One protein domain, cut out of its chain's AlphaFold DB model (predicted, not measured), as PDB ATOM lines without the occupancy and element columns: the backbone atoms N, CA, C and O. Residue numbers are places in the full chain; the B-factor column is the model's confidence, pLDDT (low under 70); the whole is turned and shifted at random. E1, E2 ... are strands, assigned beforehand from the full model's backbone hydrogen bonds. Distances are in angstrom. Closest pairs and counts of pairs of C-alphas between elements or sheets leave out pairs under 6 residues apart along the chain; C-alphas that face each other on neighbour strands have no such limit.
ATOM      1  N   TYR A   2      30.030  32.048 -20.485       85.50
ATOM      2  CA  TYR A   2      28.952  32.034 -21.472       85.50
ATOM      3  C   TYR A   2      27.707  32.682 -20.882       85.50
ATOM      4  O   TYR A   2      27.400  32.485 -19.702       85.50
ATOM      5  N   ASN A   3      26.960  33.401 -21.714       83.38
ATOM      6  CA  ASN A   3      25.638  33.874 -21.343       83.38
ATOM      7  C   ASN A   3      24.657  32.695 -21.389       83.38
ATOM      8  O   ASN A   3      24.385  32.153 -22.453       83.38
ATOM      9  N   ARG A   4      24.093  32.301 -20.245       81.56
ATOM     10  CA  ARG A   4      23.205  31.126 -20.150       81.56
ATOM     11  C   ARG A   4      21.816  31.313 -20.777       81.56
ATOM     12  O   ARG A   4      21.098  30.326 -20.911       81.56
ATOM     13  N   LYS A   5      21.402  32.540 -21.115       80.12
ATOM     14  CA  LYS A   5      20.114  32.793 -21.788       80.12
ATOM     15  C   LYS A   5      20.227  32.558 -23.292       80.12
ATOM     16  O   LYS A   5      19.439  31.808 -23.848       80.12
ATOM     17  N   VAL A   6      21.224  33.178 -23.923       84.62
ATOM     18  CA  VAL A   6      21.440  33.102 -25.381       84.62
ATOM     19  C   VAL A   6      22.459  32.039 -25.795       84.62
ATOM     20  O   VAL A   6      22.575  31.736 -26.971       84.62
ATOM     21  N   MET A   7      23.188  31.456 -24.840       86.12
ATOM     22  CA  MET A   7      24.276  30.493 -25.066       86.12
ATOM     23  C   MET A   7      25.429  31.040 -25.915       86.12
ATOM     24  O   MET A   7      26.207  30.286 -26.488       86.12
ATOM     25  N   ASN A   8      25.609  32.358 -25.926       85.94
ATOM     26  CA  ASN A   8      26.737  32.982 -26.598       85.94
ATOM     27  C   ASN A   8      27.968  32.987 -25.695       85.94
ATOM     28  O   ASN A   8      27.885  33.189 -24.476       85.94
ATOM     29  N   TYR A   9      29.115  32.747 -26.319       85.81
ATOM     30  CA  TYR A   9      30.409  32.943 -25.691       85.81
ATOM     31  C   TYR A   9      30.597  34.421 -25.344       85.81
ATOM     32  O   TYR A   9      30.244  35.282 -26.143       85.81
ATOM     33  N   TYR A  10      31.133  34.691 -24.154       84.94
ATOM     34  CA  TYR A  10      31.392  36.052 -23.689       84.94
ATOM     35  C   TYR A  10      32.893  36.319 -23.585       84.94
ATOM     36  O   TYR A  10      33.454  37.092 -24.349       84.94
ATOM     37  N   VAL A  11      33.572  35.631 -22.663       86.38
ATOM     38  CA  VAL A  11      35.004  35.830 -22.405       86.38
ATOM     39  C   VAL A  11      35.612  34.623 -21.705       86.38
ATOM     40  O   VAL A  11      34.893  33.871 -21.049       86.38
ATOM     41  N   SER A  12      36.925  34.437 -21.785       87.75
ATOM     42  CA  SER A  12      37.665  33.442 -21.003       87.75
ATOM     43  C   SER A  12      38.823  34.111 -20.290       87.75
ATOM     44  O   SER A  12      39.395  35.070 -20.799       87.75
ATOM     45  N   MET A  13      39.182  33.587 -19.125       88.25
ATOM     46  CA  MET A  13      40.327  34.041 -18.342       88.25
ATOM     47  C   MET A  13      41.188  32.842 -17.974       88.25
ATOM     48  O   MET A  13      40.684  31.727 -17.817       88.25
ATOM     49  N   PHE A  14      42.486  33.077 -17.875       88.81
ATOM     50  CA  PHE A  14      43.485  32.081 -17.549       88.81
ATOM     51  C   PHE A  14      43.979  32.310 -16.122       88.81
ATOM     52  O   PHE A  14      44.641  33.306 -15.842       88.81
ATOM     53  N   HIS A  15      43.679  31.376 -15.222       86.62
ATOM     54  CA  HIS A  15      44.194  31.382 -13.855       86.62
ATOM     55  C   HIS A  15      44.969  30.082 -13.611       86.62
ATOM     56  O   HIS A  15      44.358  29.010 -13.612       86.62
ATOM     57  N   PRO A  16      46.304  30.137 -13.456       83.06
ATOM     58  CA  PRO A  16      47.098  28.944 -13.202       83.06
ATOM     59  C   PRO A  16      46.853  28.420 -11.781       83.06
ATOM     60  O   PRO A  16      46.778  29.189 -10.824       83.06
ATOM     61  N   VAL A  17      46.776  27.097 -11.635       80.88
ATOM     62  CA  VAL A  17      46.764  26.440 -10.322       80.88
ATOM     63  C   VAL A  17      48.214  26.236  -9.891       80.88
ATOM     64  O   VAL A  17      48.911  25.397 -10.455       80.88
ATOM     65  N   LEU A  18      48.678  27.025  -8.920       74.62
ATOM     66  CA  LEU A  18      50.088  27.043  -8.504       74.62
ATOM     67  C   LEU A  18      50.503  25.800  -7.696       74.62
ATOM     68  O   LEU A  18      51.660  25.396  -7.756       74.62
ATOM     69  N   TYR A  19      49.566  25.170  -6.979       76.19
ATOM     70  CA  TYR A  19      49.839  24.039  -6.083       76.19
ATOM     71  C   TYR A  19      48.908  22.856  -6.365       76.19
ATOM     72  O   TYR A  19      48.044  22.514  -5.562       76.19
ATOM     73  N   SER A  20      49.077  22.223  -7.527       65.94
ATOM     74  CA  SER A  20      48.269  21.071  -7.960       65.94
ATOM     75  C   SER A  20      48.446  19.806  -7.106       65.94
ATOM     76  O   SER A  20      47.633  18.894  -7.209       65.94
ATOM     77  N   PHE A  21      49.497  19.744  -6.280       71.06
ATOM     78  CA  PHE A  21      49.818  18.617  -5.395       71.06
ATOM     79  C   PHE A  21      49.213  18.741  -3.992       71.06
ATOM     80  O   PHE A  21      49.159  17.753  -3.262       71.06
ATOM     81  N   LEU A  22      48.781  19.940  -3.587       63.22
ATOM     82  CA  LEU A  22      48.072  20.106  -2.325       63.22
ATOM     83  C   LEU A  22      46.625  19.633  -2.516       63.22
ATOM     84  O   LEU A  22      46.059  19.846  -3.592       63.22
ATOM     85  N   PRO A  23      45.994  19.014  -1.506       58.34
ATOM     86  CA  PRO A  23      44.572  18.694  -1.541       58.34
ATOM     87  C   PRO A  23      43.764  20.000  -1.479       58.34
ATOM     88  O   PRO A  23      43.255  20.411  -0.441       58.34
ATOM     89  N   VAL A  24      43.694  20.721  -2.597       56.91
ATOM     90  CA  VAL A  24      42.939  21.967  -2.694       56.91
ATOM     91  C   VAL A  24      41.481  21.593  -2.918       56.91
ATOM     92  O   VAL A  24      41.056  21.299  -4.033       56.91
ATOM     93  N   HIS A  25      40.697  21.593  -1.843       58.16
ATOM     94  CA  HIS A  25      39.273  21.265  -1.919       58.16
ATOM     95  C   HIS A  25      38.433  22.377  -2.574       58.16
ATOM     96  O   HIS A  25      37.309  22.117  -3.005       58.16
ATOM     97  N   ARG A  26      38.950  23.615  -2.679       61.44
ATOM     98  CA  ARG A  26      38.229  24.742  -3.292       61.44
ATOM     99  C   ARG A  26      39.166  25.886  -3.694       61.44
ATOM    100  O   ARG A  26      39.989  26.314  -2.895       61.44
ATOM    101  N   LEU A  27      38.992  26.415  -4.906       66.94
ATOM    102  CA  LEU A  27      39.600  27.672  -5.357       66.94
ATOM    103  C   LEU A  27      38.524  28.766  -5.352       66.94
ATOM    104  O   LEU A  27      37.435  28.555  -5.889       66.94
ATOM    105  N   SER A  28      38.825  29.916  -4.748       76.31
ATOM    106  CA  SER A  28      38.000  31.127  -4.824       76.31
ATOM    107  C   SER A  28      38.798  32.206  -5.543       76.31
ATOM    108  O   SER A  28      39.942  32.466  -5.181       76.31
ATOM    109  N   LEU A  29      38.215  32.790  -6.586       76.19
ATOM    110  CA  LEU A  29      38.848  33.808  -7.416       76.19
ATOM    111  C   LEU A  29      37.878  34.978  -7.547       76.19
ATOM    112  O   LEU A  29      36.712  34.773  -7.887       76.19
ATOM    113  N   GLN A  30      38.365  36.190  -7.297       78.62
ATOM    114  CA  GLN A  30      37.668  37.402  -7.706       78.62
ATOM    115  C   GLN A  30      37.936  37.626  -9.193       78.62
ATOM    116  O   GLN A  30      39.078  37.527  -9.644       78.62
ATOM    117  N   VAL A  31      36.872  37.860  -9.959       79.00
ATOM    118  CA  VAL A  31      36.926  37.902 -11.419       79.00
ATOM    119  C   VAL A  31      36.219  39.158 -11.905       79.00
ATOM    120  O   VAL A  31      35.009  39.294 -11.714       79.00
ATOM    121  N   ASP A  32      36.955  40.050 -12.562       77.62
ATOM    122  CA  ASP A  32      36.395  41.289 -13.096       77.62
ATOM    123  C   ASP A  32      35.830  41.052 -14.495       77.62
ATOM    124  O   ASP A  32      36.553  40.838 -15.471       77.62
ATOM    125  N   VAL A  33      34.503  41.055 -14.595       76.56
ATOM    126  CA  VAL A  33      33.798  40.825 -15.855       76.56
ATOM    127  C   VAL A  33      33.514  42.177 -16.515       76.56
ATOM    128  O   VAL A  33      32.776  42.980 -15.943       76.56
ATOM    129  N   PRO A  34      34.057  42.454 -17.713       74.94
ATOM    130  CA  PRO A  34      33.803  43.713 -18.402       74.94
ATOM    131  C   PRO A  34      32.314  43.848 -18.730       74.94
ATOM    132  O   PRO A  34      31.649  42.859 -19.037       74.94
ATOM    133  N   THR A  35      31.785  45.070 -18.665       65.00
ATOM    134  CA  THR A  35      30.359  45.378 -18.894       65.00
ATOM    135  C   THR A  35      30.003  45.604 -20.361       65.00
ATOM    136  O   THR A  35      28.825  45.615 -20.708       65.00
ATOM    137  N   ARG A  36      31.005  45.797 -21.223       64.38
ATOM    138  CA  ARG A  36      30.841  45.925 -22.674       64.38
ATOM    139  C   ARG A  36      31.318  44.650 -23.346       64.38
ATOM    140  O   ARG A  36      32.269  44.033 -22.865       64.38
ATOM    141  N   ASP A  37      30.691  44.312 -24.470       62.41
ATOM    142  CA  ASP A  37      31.172  43.255 -25.351       62.41
ATOM    143  C   ASP A  37      32.602  43.601 -25.772       62.41
ATOM    144  O   ASP A  37      32.843  44.501 -26.577       62.41
ATOM    145  N   VAL A  38      33.573  42.922 -25.166       61.22
ATOM    146  CA  VAL A  38      34.956  43.013 -25.611       61.22
ATOM    147  C   VAL A  38      34.992  42.318 -26.960       61.22
ATOM    148  O   VAL A  38      34.597  41.152 -27.061       61.22
ATOM    149  N   GLU A  39      35.453  43.019 -27.997       58.78
ATOM    150  CA  GLU A  39      35.769  42.398 -29.279       58.78
ATOM    151  C   GLU A  39      36.849  41.337 -29.039       58.78
ATOM    152  O   GLU A  39      38.048  41.582 -29.097       58.78
ATOM    153  N   THR A  40      36.418  40.111 -28.756       55.12
ATOM    154  CA  THR A  40      37.274  38.960 -28.432       55.12
ATOM    155  C   THR A  40      37.993  38.405 -29.668       55.12
ATOM    156  O   THR A  40      38.523  37.291 -29.657       55.12
ATOM    157  N   ARG A  41      38.028  39.184 -30.756       55.44
ATOM    158  CA  ARG A  41      38.620  38.845 -32.047       55.44
ATOM    159  C   ARG A  41      39.943  39.586 -32.207       55.44
ATOM    160  O   ARG A  41      39.974  40.740 -32.616       55.44
ATOM    161  N   SER A  42      41.047  38.898 -31.930       55.66
ATOM    162  CA  SER A  42      42.369  39.386 -32.339       55.66
ATOM    163  C   SER A  42      42.509  39.306 -33.865       55.66
ATOM    164  O   SER A  42      42.153  38.291 -34.466       55.66
ATOM    165  N   LYS A  43      43.060  40.356 -34.493       57.06
ATOM    166  CA  LYS A  43      43.423  40.360 -35.924       57.06
ATOM    167  C   LYS A  43      44.611  39.439 -36.239       57.06
ATOM    168  O   LYS A  43      44.741  39.011 -37.382       57.06
ATOM    169  N   THR A  44      45.433  39.094 -35.243       70.50
ATOM    170  CA  THR A  44      46.634  38.269 -35.425       70.50
ATOM    171  C   THR A  44      46.627  37.136 -34.406       70.50
ATOM    172  O   THR A  44      46.986  37.323 -33.245       70.50
ATOM    173  N   CYS A  45      46.190  35.953 -34.832       76.44
ATOM    174  CA  CYS A  45      46.250  34.744 -34.020       76.44
ATOM    175  C   CYS A  45      47.294  33.766 -34.571       76.44
ATOM    176  O   CYS A  45      47.327  33.493 -35.769       76.44
ATOM    177  N   SER A  46      48.113  33.200 -33.682       81.94
ATOM    178  CA  SER A  46      49.122  32.184 -34.008       81.94
ATOM    179  C   SER A  46      48.576  30.750 -34.095       81.94
ATOM    180  O   SER A  46      49.225  29.880 -34.674       81.94
ATOM    181  N   LEU A  47      47.391  30.475 -33.540       87.06
ATOM    182  CA  LEU A  47      46.786  29.141 -33.486       87.06
ATOM    183  C   LEU A  47      45.893  28.849 -34.698       87.06
ATOM    184  O   LEU A  47      44.980  29.606 -35.025       87.06
ATOM    185  N   LYS A  48      46.103  27.680 -35.316       89.69
ATOM    186  CA  LYS A  48      45.239  27.138 -36.377       89.69
ATOM    187  C   LYS A  48      44.157  26.242 -35.776       89.69
ATOM    188  O   LYS A  48      44.360  25.043 -35.596       89.69
ATOM    189  N   CYS A  49      43.011  26.831 -35.458       91.62
ATOM    190  CA  CYS A  49      41.851  26.110 -34.937       91.62
ATOM    191  C   CYS A  49      41.081  25.441 -36.084       91.62
ATOM    192  O   CYS A  49      40.614  26.137 -36.981       91.62
ATOM    193  N   LEU A  50      40.942  24.110 -36.069       93.69
ATOM    194  CA  LEU A  50      40.313  23.380 -37.180       93.69
ATOM    195  C   LEU A  50      38.782  23.529 -37.177       93.69
ATOM    196  O   LEU A  50      38.190  23.909 -38.178       93.69
ATOM    197  N   HIS A  51      38.151  23.256 -36.031       92.69
ATOM    198  CA  HIS A  51      36.699  23.360 -35.837       92.69
ATOM    199  C   HIS A  51      36.363  24.375 -34.744       92.69
ATOM    200  O   HIS A  51      35.728  24.056 -33.734       92.69
ATOM    201  N   GLY A  52      36.836  25.604 -34.907       90.88
ATOM    202  CA  GLY A  52      36.692  26.640 -33.896       90.88
ATOM    203  C   GLY A  52      37.220  27.981 -34.359       90.88
ATOM    204  O   GLY A  52      37.704  28.126 -35.480       90.88
ATOM    205  N   GLN A  53      37.149  28.951 -33.462       90.75
ATOM    206  CA  GLN A  53      37.741  30.263 -33.655       90.75
ATOM    207  C   GLN A  53      38.887  30.453 -32.669       90.75
ATOM    208  O   GLN A  53      38.825  29.989 -31.534       90.75
ATOM    209  N   CYS A  54      39.943  31.136 -33.098       89.88
ATOM    210  CA  CYS A  54      40.975  31.558 -32.172       89.88
ATOM    211  C   CYS A  54      40.513  32.761 -31.347       89.88
ATOM    212  O   CYS A  54      40.030  33.757 -31.895       89.88
ATOM    213  N   SER A  55      40.715  32.672 -30.041       88.25
ATOM    214  CA  SER A  55      40.377  33.697 -29.060       88.25
ATOM    215  C   SER A  55      41.547  33.898 -28.099       88.25
ATOM    216  O   SER A  55      42.472  33.088 -28.054       88.25
ATOM    217  N   TYR A  56      41.520  34.980 -27.330       87.00
ATOM    218  CA  TYR A  56      42.524  35.269 -26.308       87.00
ATOM    219  C   TYR A  56      41.883  35.313 -24.919       87.00
ATOM    220  O   TYR A  56      40.664  35.471 -24.783       87.00
ATOM    221  N   TYR A  57      42.698  35.126 -23.886       87.56
ATOM    222  CA  TYR A  57      42.255  35.256 -22.501       87.56
ATOM    223  C   TYR A  57      42.262  36.726 -22.075       87.56
ATOM    224  O   TYR A  57      43.233  37.430 -22.308       87.56
ATOM    225  N   LEU A  58      41.216  37.210 -21.404       86.81
ATOM    226  CA  LEU A  58      41.119  38.640 -21.067       86.81
ATOM    227  C   LEU A  58      42.251  39.126 -20.148       86.81
ATOM    228  O   LEU A  58      42.666  40.273 -20.235       86.81
ATOM    229  N   ASN A  59      42.740  38.253 -19.273       86.81
ATOM    230  CA  ASN A  59      43.753  38.561 -18.268       86.81
ATOM    231  C   ASN A  59      45.156  38.039 -18.637       86.81
ATOM    232  O   ASN A  59      46.009  37.915 -17.759       86.81
ATOM    233  N   SER A  60      45.388  37.634 -19.891       84.75
ATOM    234  CA  SER A  60      46.670  37.071 -20.320       84.75
ATOM    235  C   SER A  60      46.861  37.188 -21.830       84.75
ATOM    236  O   SER A  60      45.942  36.906 -22.587       84.75
ATOM    237  N   ASP A  61      48.090  37.432 -22.286       84.12
ATOM    238  CA  ASP A  61      48.447  37.471 -23.720       84.12
ATOM    239  C   ASP A  61      48.450  36.093 -24.414       84.12
ATOM    240  O   ASP A  61      49.051  35.889 -25.472       84.12
ATOM    241  N   LYS A  62      47.802  35.101 -23.803       87.69
ATOM    242  CA  LYS A  62      47.693  33.743 -24.324       87.69
ATOM    243  C   LYS A  62      46.469  33.608 -25.223       87.69
ATOM    244  O   LYS A  62      45.383  34.104 -24.923       87.69
ATOM    245  N   TYR A  63      46.648  32.831 -26.284       88.81
ATOM    246  CA  TYR A  63      45.595  32.452 -27.216       88.81
ATOM    247  C   TYR A  63      45.125  31.024 -26.951       88.81
ATOM    248  O   TYR A  63      45.874  30.188 -26.442       88.81
ATOM    249  N   PHE A  64      43.890  30.737 -27.338       90.56
ATOM    250  CA  PHE A  64      43.324  29.396 -27.322       90.56
ATOM    251  C   PHE A  64      42.292  29.239 -28.441       90.56
ATOM    252  O   PHE A  64      41.787  30.218 -28.993       90.56
ATOM    253  N   CYS A  65      41.955  27.994 -28.770       90.94
ATOM    254  CA  CYS A  65      40.877  27.709 -29.703       90.94
ATOM    255  C   CYS A  65      39.543  27.559 -28.968       90.94
ATOM    256  O   CYS A  65      39.335  26.620 -28.201       90.94
ATOM    257  N   GLN A  66      38.615  28.473 -29.238       90.69
ATOM    258  CA  GLN A  66      37.214  28.333 -28.876       90.69
ATOM    259  C   GLN A  66      36.554  27.356 -29.855       90.69
ATOM    260  O   GLN A  66      36.187  27.712 -30.978       90.69
ATOM    261  N   CYS A  67      36.407  26.107 -29.426       89.88
ATOM    262  CA  CYS A  67      35.829  25.067 -30.264       89.88
ATOM    263  C   CYS A  67      34.332  25.262 -30.497       89.88
ATOM    264  O   CYS A  67      33.583  25.722 -29.630       89.88
ATOM    265  N   THR A  68      33.903  24.883 -31.697       89.81
ATOM    266  CA  THR A  68      32.487  24.736 -32.027       89.81
ATOM    267  C   THR A  68      31.876  23.569 -31.254       89.81
ATOM    268  O   THR A  68      32.575  22.666 -30.785       89.81
ATOM    269  N   ASN A  69      30.551  23.595 -31.092       87.12
ATOM    270  CA  ASN A  69      29.849  22.583 -30.313       87.12
ATOM    271  C   ASN A  69      30.117  21.175 -30.868       87.12
ATOM    272  O   ASN A  69      29.954  20.931 -32.061       87.12
ATOM    273  N   GLY A  70      30.507  20.252 -29.990       85.19
ATOM    274  CA  GLY A  70      30.858  18.884 -30.371       85.19
ATOM    275  C   GLY A  70      32.327  18.688 -30.745       85.19
ATOM    276  O   GLY A  70      32.698  17.567 -31.074       85.19
ATOM    277  N   TYR A  71      33.173  19.714 -30.637       90.00
ATOM    278  CA  TYR A  71      34.623  19.590 -30.791       90.00
ATOM    279  C   TYR A  71      35.363  20.028 -29.527       90.00
ATOM    280  O   TYR A  71      34.890  20.883 -28.781       90.00
ATOM    281  N   SER A  72      36.528  19.437 -29.278       89.25
ATOM    282  CA  SER A  72      37.396  19.793 -28.153       89.25
ATOM    283  C   SER A  72      38.878  19.575 -28.464       89.25
ATOM    284  O   SER A  72      39.261  19.159 -29.562       89.25
ATOM    285  N   GLY A  73      39.719  19.842 -27.466       87.94
ATOM    286  CA  GLY A  73      41.173  19.771 -27.565       87.94
ATOM    287  C   GLY A  73      41.789  21.117 -27.938       87.94
ATOM    288  O   GLY A  73      41.091  22.043 -28.344       87.94
ATOM    289  N   LEU A  74      43.115  21.208 -27.814       90.06
ATOM    290  CA  LEU A  74      43.869  22.458 -27.978       90.06
ATOM    291  C   LEU A  74      43.601  23.163 -29.321       90.06
ATOM    292  O   LEU A  74      43.563  24.387 -29.365       90.06
ATOM    293  N   LEU A  75      43.398  22.389 -30.393       93.00
ATOM    294  CA  LEU A  75      43.173  22.876 -31.762       93.00
ATOM    295  C   LEU A  75      41.793  22.489 -32.331       93.00
ATOM    296  O   LEU A  75      41.568  22.588 -33.537       93.00
ATOM    297  N   CYS A  76      40.863  22.037 -31.480       92.50
ATOM    298  CA  CYS A  76      39.519  21.589 -31.882       92.50
ATOM    299  C   CYS A  76      39.515  20.434 -32.900       92.50
ATOM    300  O   CYS A  76      38.736  20.417 -33.856       92.50
ATOM    301  N   THR A  77      40.416  19.470 -32.719       92.75
ATOM    302  CA  THR A  77      40.569  18.301 -33.599       92.75
ATOM    303  C   THR A  77      39.783  17.084 -33.117       92.75
ATOM    304  O   THR A  77      39.502  16.187 -33.908       92.75
ATOM    305  N   VAL A  78      39.398  17.044 -31.840       89.19
ATOM    306  CA  VAL A  78      38.709  15.895 -31.243       89.19
ATOM    307  C   VAL A  78      37.205  16.076 -31.393       89.19
ATOM    308  O   VAL A  78      36.653  17.049 -30.884       89.19
ATOM    309  N   LYS A  79      36.538  15.140 -32.076       88.69
ATOM    310  CA  LYS A  79      35.077  15.121 -32.230       88.69
ATOM    311  C   LYS A  79      34.422  14.374 -31.067       88.69
ATOM    312  O   LYS A  79      34.702  13.203 -30.833       88.69
ATOM    313  N   ASN A  80      33.494  15.034 -30.387       83.06
ATOM    314  CA  ASN A  80      32.723  14.498 -29.273       83.06
ATOM    315  C   ASN A  80      31.349  14.034 -29.765       83.06
ATOM    316  O   ASN A  80      30.463  14.847 -30.015       83.06
ATOM    317  N   VAL A  81      31.163  12.719 -29.898       71.31
ATOM    318  CA  VAL A  81      29.950  12.129 -30.498       71.31
ATOM    319  C   VAL A  81      28.734  12.180 -29.555       71.31
ATOM    320  O   VAL A  81      27.615  12.365 -30.018       71.31
ATOM    321  N   TYR A  82      28.933  12.094 -28.232       71.69
ATOM    322  CA  TYR A  82      27.837  12.011 -27.249       71.69
ATOM    323  C   TYR A  82      28.081  12.876 -26.013       71.69
ATOM    324  O   TYR A  82      28.363  12.377 -24.923       71.69
ATOM    325  N   CYS A  83      28.000  14.191 -26.183       77.75
ATOM    326  CA  CYS A  83      28.433  15.106 -25.135       77.75
ATOM    327  C   CYS A  83      27.277  15.678 -24.300       77.75
ATOM    328  O   CYS A  83      27.145  15.353 -23.124       77.75
ATOM    329  N   CYS A  84      26.407  16.499 -24.886       88.44
ATOM    330  CA  CYS A  84      25.408  17.263 -24.132       88.44
ATOM    331  C   CYS A  84      24.040  17.234 -24.814       88.44
ATOM    332  O   CYS A  84      23.929  16.891 -25.990       88.44
ATOM    333  N   SER A  85      22.997  17.614 -24.075       89.00
ATOM    334  CA  SER A  85      21.644  17.746 -24.614       89.00
ATOM    335  C   SER A  85      21.552  18.797 -25.722       89.00
ATOM    336  O   SER A  85      22.395  19.691 -25.828       89.00
ATOM    337  N   SER A  86      20.472  18.736 -26.502       85.12
ATOM    338  CA  SER A  86      20.135  19.760 -27.494       85.12
ATOM    339  C   SER A  86      20.169  21.170 -26.886       85.12
ATOM    340  O   SER A  86      19.798  21.371 -25.727       85.12
ATOM    341  N   TYR A  87      20.633  22.165 -27.645       84.44
ATOM    342  CA  TYR A  87      20.769  23.561 -27.186       84.44
ATOM    343  C   TYR A  87      21.718  23.777 -25.989       84.44
ATOM    344  O   TYR A  87      21.710  24.838 -25.368       84.44
ATOM    345  N   SER A  88      22.536  22.780 -25.639       89.12
ATOM    346  CA  SER A  88      23.637  22.911 -24.675       89.12
ATOM    347  C   SER A  88      24.976  22.911 -25.410       89.12
ATOM    348  O   SER A  88      25.076  22.394 -26.526       89.12
ATOM    349  N   ILE A  89      26.009  23.474 -24.782       89.44
ATOM    350  CA  ILE A  89      27.357  23.527 -25.363       89.44
ATOM    351  C   ILE A  89      28.228  22.461 -24.715       89.44
ATOM    352  O   ILE A  89      28.404  22.451 -23.496       89.44
ATOM    353  N   CYS A  90      28.794  21.596 -25.546       88.81
ATOM    354  CA  CYS A  90      29.862  20.687 -25.175       88.81
ATOM    355  C   CYS A  90      31.206  21.399 -25.258       88.81
ATOM    356  O   CYS A  90      31.602  21.835 -26.337       88.81
ATOM    357  N   VAL A  91      31.910  21.476 -24.132       87.19
ATOM    358  CA  VAL A  91      33.269  22.041 -24.075       87.19
ATOM    359  C   VAL A  91      34.326  20.941 -24.195       87.19
ATOM    360  O   VAL A  91      35.432  21.179 -24.670       87.19
ATOM    361  N   GLY A  92      33.988  19.715 -23.794       85.38
ATOM    362  CA  GLY A  92      34.882  18.569 -23.893       85.38
ATOM    363  C   GLY A  92      34.421  17.389 -23.055       85.38
ATOM    364  O   GLY A  92      33.289  17.350 -22.569       85.38
ATOM    365  N   VAL A  93      35.320  16.423 -22.890       83.62
ATOM    366  CA  VAL A  93      35.107  15.198 -22.119       83.62
ATOM    367  C   VAL A  93      36.339  14.958 -21.249       83.62
ATOM    368  O   VAL A  93      37.458  15.006 -21.753       83.62
ATOM    369  N   VAL A  94      36.133  14.708 -19.957       81.94
ATOM    370  CA  VAL A  94      37.178  14.330 -18.990       81.94
ATOM    371  C   VAL A  94      36.723  13.050 -18.302       81.94
ATOM    372  O   VAL A  94      35.574  12.972 -17.876       81.94
ATOM    373  N   ASP A  95      37.576  12.027 -18.251       82.38
ATOM    374  CA  ASP A  95      37.264  10.715 -17.660       82.38
ATOM    375  C   ASP A  95      35.939  10.114 -18.159       82.38
ATOM    376  O   ASP A  95      35.092   9.655 -17.391       82.38
ATOM    377  N   ASN A  96      35.721  10.179 -19.478       79.12
ATOM    378  CA  ASN A  96      34.492   9.736 -20.149       79.12
ATOM    379  C   ASN A  96      33.206  10.465 -19.686       79.12
ATOM    380  O   ASN A  96      32.083  10.050 -19.985       79.12
ATOM    381  N   ARG A  97      33.353  11.583 -18.964       81.38
ATOM    382  CA  ARG A  97      32.267  12.464 -18.529       81.38
ATOM    383  C   ARG A  97      32.292  13.758 -19.326       81.38
ATOM    384  O   ARG A  97      33.292  14.463 -19.405       81.38
ATOM    385  N   SER A  98      31.155  14.063 -19.929       85.69
ATOM    386  CA  SER A  98      30.955  15.257 -20.741       85.69
ATOM    387  C   SER A  98      30.939  16.516 -19.871       85.69
ATOM    388  O   SER A  98      30.275  16.547 -18.835       85.69
ATOM    389  N   ILE A  99      31.636  17.561 -20.309       87.12
ATOM    390  CA  ILE A  99      31.610  18.887 -19.694       87.12
ATOM    391  C   ILE A  99      30.657  19.757 -20.504       87.12
ATOM    392  O   ILE A  99      30.944  20.139 -21.644       87.12
ATOM    393  N   CYS A 100      29.519  20.066 -19.892       88.19
ATOM    394  CA  CYS A 100      28.415  20.743 -20.550       88.19
ATOM    395  C   CYS A 100      28.105  22.090 -19.906       88.19
ATOM    396  O   CYS A 100      27.886  22.188 -18.696       88.19
ATOM    397  N   ILE A 101      27.997  23.121 -20.739       88.69
ATOM    398  CA  ILE A 101      27.405  24.397 -20.348       88.69
ATOM    399  C   ILE A 101      25.922  24.324 -20.681       88.69
ATOM    400  O   ILE A 101      25.537  24.078 -21.829       88.69
ATOM    401  N   ARG A 102      25.090  24.542 -19.664       86.75
ATOM    402  CA  ARG A 102      23.637  24.393 -19.764       86.75
ATOM    403  C   ARG A 102      22.958  25.757 -19.885       86.75
ATOM    404  O   ARG A 102      23.308  26.665 -19.112       86.75
ATOM    405  N   PRO A 103      21.942  25.884 -20.754       86.25
ATOM    406  CA  PRO A 103      21.072  27.048 -20.736       86.25
ATOM    407  C   PRO A 103      20.301  27.135 -19.415       86.25
ATOM    408  O   PRO A 103      20.331  26.231 -18.567       86.25
ATOM    409  N   VAL A 104      19.624  28.261 -19.208       78.12
ATOM    410  CA  VAL A 104      18.702  28.419 -18.076       78.12
ATOM    411  C   VAL A 104      17.628  27.325 -18.135       78.12
ATOM    412  O   VAL A 104      17.108  27.015 -19.202       78.12
ATOM    413  N   GLY A 105      17.322  26.715 -16.987       72.50
ATOM    414  CA  GLY A 105      16.262  25.710 -16.868       72.50
ATOM    415  C   GLY A 105      16.650  24.277 -17.250       72.50
ATOM    416  O   GLY A 105      15.824  23.387 -17.100       72.50
ATOM    417  N   LYS A 106      17.885  24.009 -17.694       80.19
ATOM    418  CA  LYS A 106      18.384  22.637 -17.900       80.19
ATOM    419  C   LYS A 106      19.328  22.196 -16.786       80.19
ATOM    420  O   LYS A 106      20.144  22.994 -16.315       80.19
ATOM    421  N   PHE A 107      19.267  20.923 -16.398       77.88
ATOM    422  CA  PHE A 107      20.103  20.366 -15.338       77.88
ATOM    423  C   PHE A 107      20.619  18.941 -15.568       77.88
ATOM    424  O   PHE A 107      20.343  18.296 -16.582       77.88
ATOM    425  N   GLY A 108      21.487  18.508 -14.649       75.38
ATOM    426  CA  GLY A 108      22.218  17.247 -14.706       75.38
ATOM    427  C   GLY A 108      23.520  17.297 -15.521       75.38
ATOM    428  O   GLY A 108      23.812  18.289 -16.198       75.38
ATOM    429  N   PRO A 109      24.312  16.209 -15.482       79.19
ATOM    430  CA  PRO A 109      25.676  16.162 -16.024       79.19
ATOM    431  C   PRO A 109      25.746  16.406 -17.535       79.19
ATOM    432  O   PRO A 109      26.713  16.980 -18.020       79.19
ATOM    433  N   ARG A 110      24.699  16.023 -18.274       85.62
ATOM    434  CA  ARG A 110      24.579  16.248 -19.724       85.62
ATOM    435  C   ARG A 110      23.477  17.235 -20.109       85.62
ATOM    436  O   ARG A 110      23.158  17.367 -21.285       85.62
ATOM    437  N   CYS A 111      22.890  17.933 -19.135       86.44
ATOM    438  CA  CYS A 111      21.837  18.933 -19.356       86.44
ATOM    439  C   CYS A 111      20.522  18.391 -19.946       86.44
ATOM    440  O   CYS A 111      19.732  19.175 -20.455       86.44
ATOM    441  N   PHE A 112      20.277  17.076 -19.935       83.25
ATOM    442  CA  PHE A 112      19.061  16.509 -20.533       83.25
ATOM    443  C   PHE A 112      17.797  16.800 -19.730       83.25
ATOM    444  O   PHE A 112      16.714  16.853 -20.308       83.25
ATOM    445  N   PHE A 113      17.924  17.004 -18.421       76.06
ATOM    446  CA  PHE A 113      16.768  17.212 -17.566       76.06
ATOM    447  C   PHE A 113      16.302  18.661 -17.663       76.06
ATOM    448  O   PHE A 113      17.090  19.597 -17.526       76.06
ATOM    449  N   LEU A 114      15.016  18.845 -17.932       70.75
ATOM    450  CA  LEU A 114      14.358  20.140 -17.827       70.75
ATOM    451  C   LEU A 114      13.940  20.324 -16.377       70.75
ATOM    452  O   LEU A 114      13.332  19.421 -15.807       70.75
ATOM    453  N   ASN A 115      14.249  21.483 -15.801       64.94
ATOM    454  CA  ASN A 115      13.748  21.880 -14.496       64.94
ATOM    455  C   ASN A 115      12.239  22.080 -14.611       64.94
ATOM    456  O   ASN A 115      11.771  23.138 -15.026       64.94
TER     457      ASN A 115
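Overview. This is residues 2 to 115 of the 231 residues of the protein "Hypothetical protein" of Rotaria magnacalcarata (UniProt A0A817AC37). There is little regular structure: two separate strand hairpins, E1-E2 and E3-E4, sit among long loops, and residues 18 to 26 stick out as the tip of one loop. The 114 printed residues hold no named helix and four named strands, E1 to E4, in two antiparallel two-stranded sheets. The class is all strand, with 25 residues in named elements; the whole is compact, radius of gyration of the C-alphas 15.4 A, spanning 38 by 36 by 30 A.

Arrangement. E1, residues 52 to 57, and E2, residues 60 to 67, form an antiparallel hairpin at 156 degrees; N 55 and O 64, 2.9 A apart, are within hydrogen-bond range. E3, residues 89 to 94, and E4, residues 97 to 101, form another at 153 degrees, with N 99 and O 92 within hydrogen-bond range at 2.8 A. The closest C-alphas of E2 and E3, Cys 67 and Val 91, are 7.3 A apart. E1 is apart from E3 and E4.

Along the chain. E2 spans 19.0 A, E1 15.3 A, E3 14.9 A and E4 13.0 A. C-alpha 52 is at (36.692, 26.640, -33.896), C-alpha 101 at (27.405, 24.397, -20.348).

Size, cuts and confidence. The printed part has no cut. The E2 to E3 link is long, 21 residues. pLDDT is under 70 at residues 20, 22 to 27, 35 to 43 and 115.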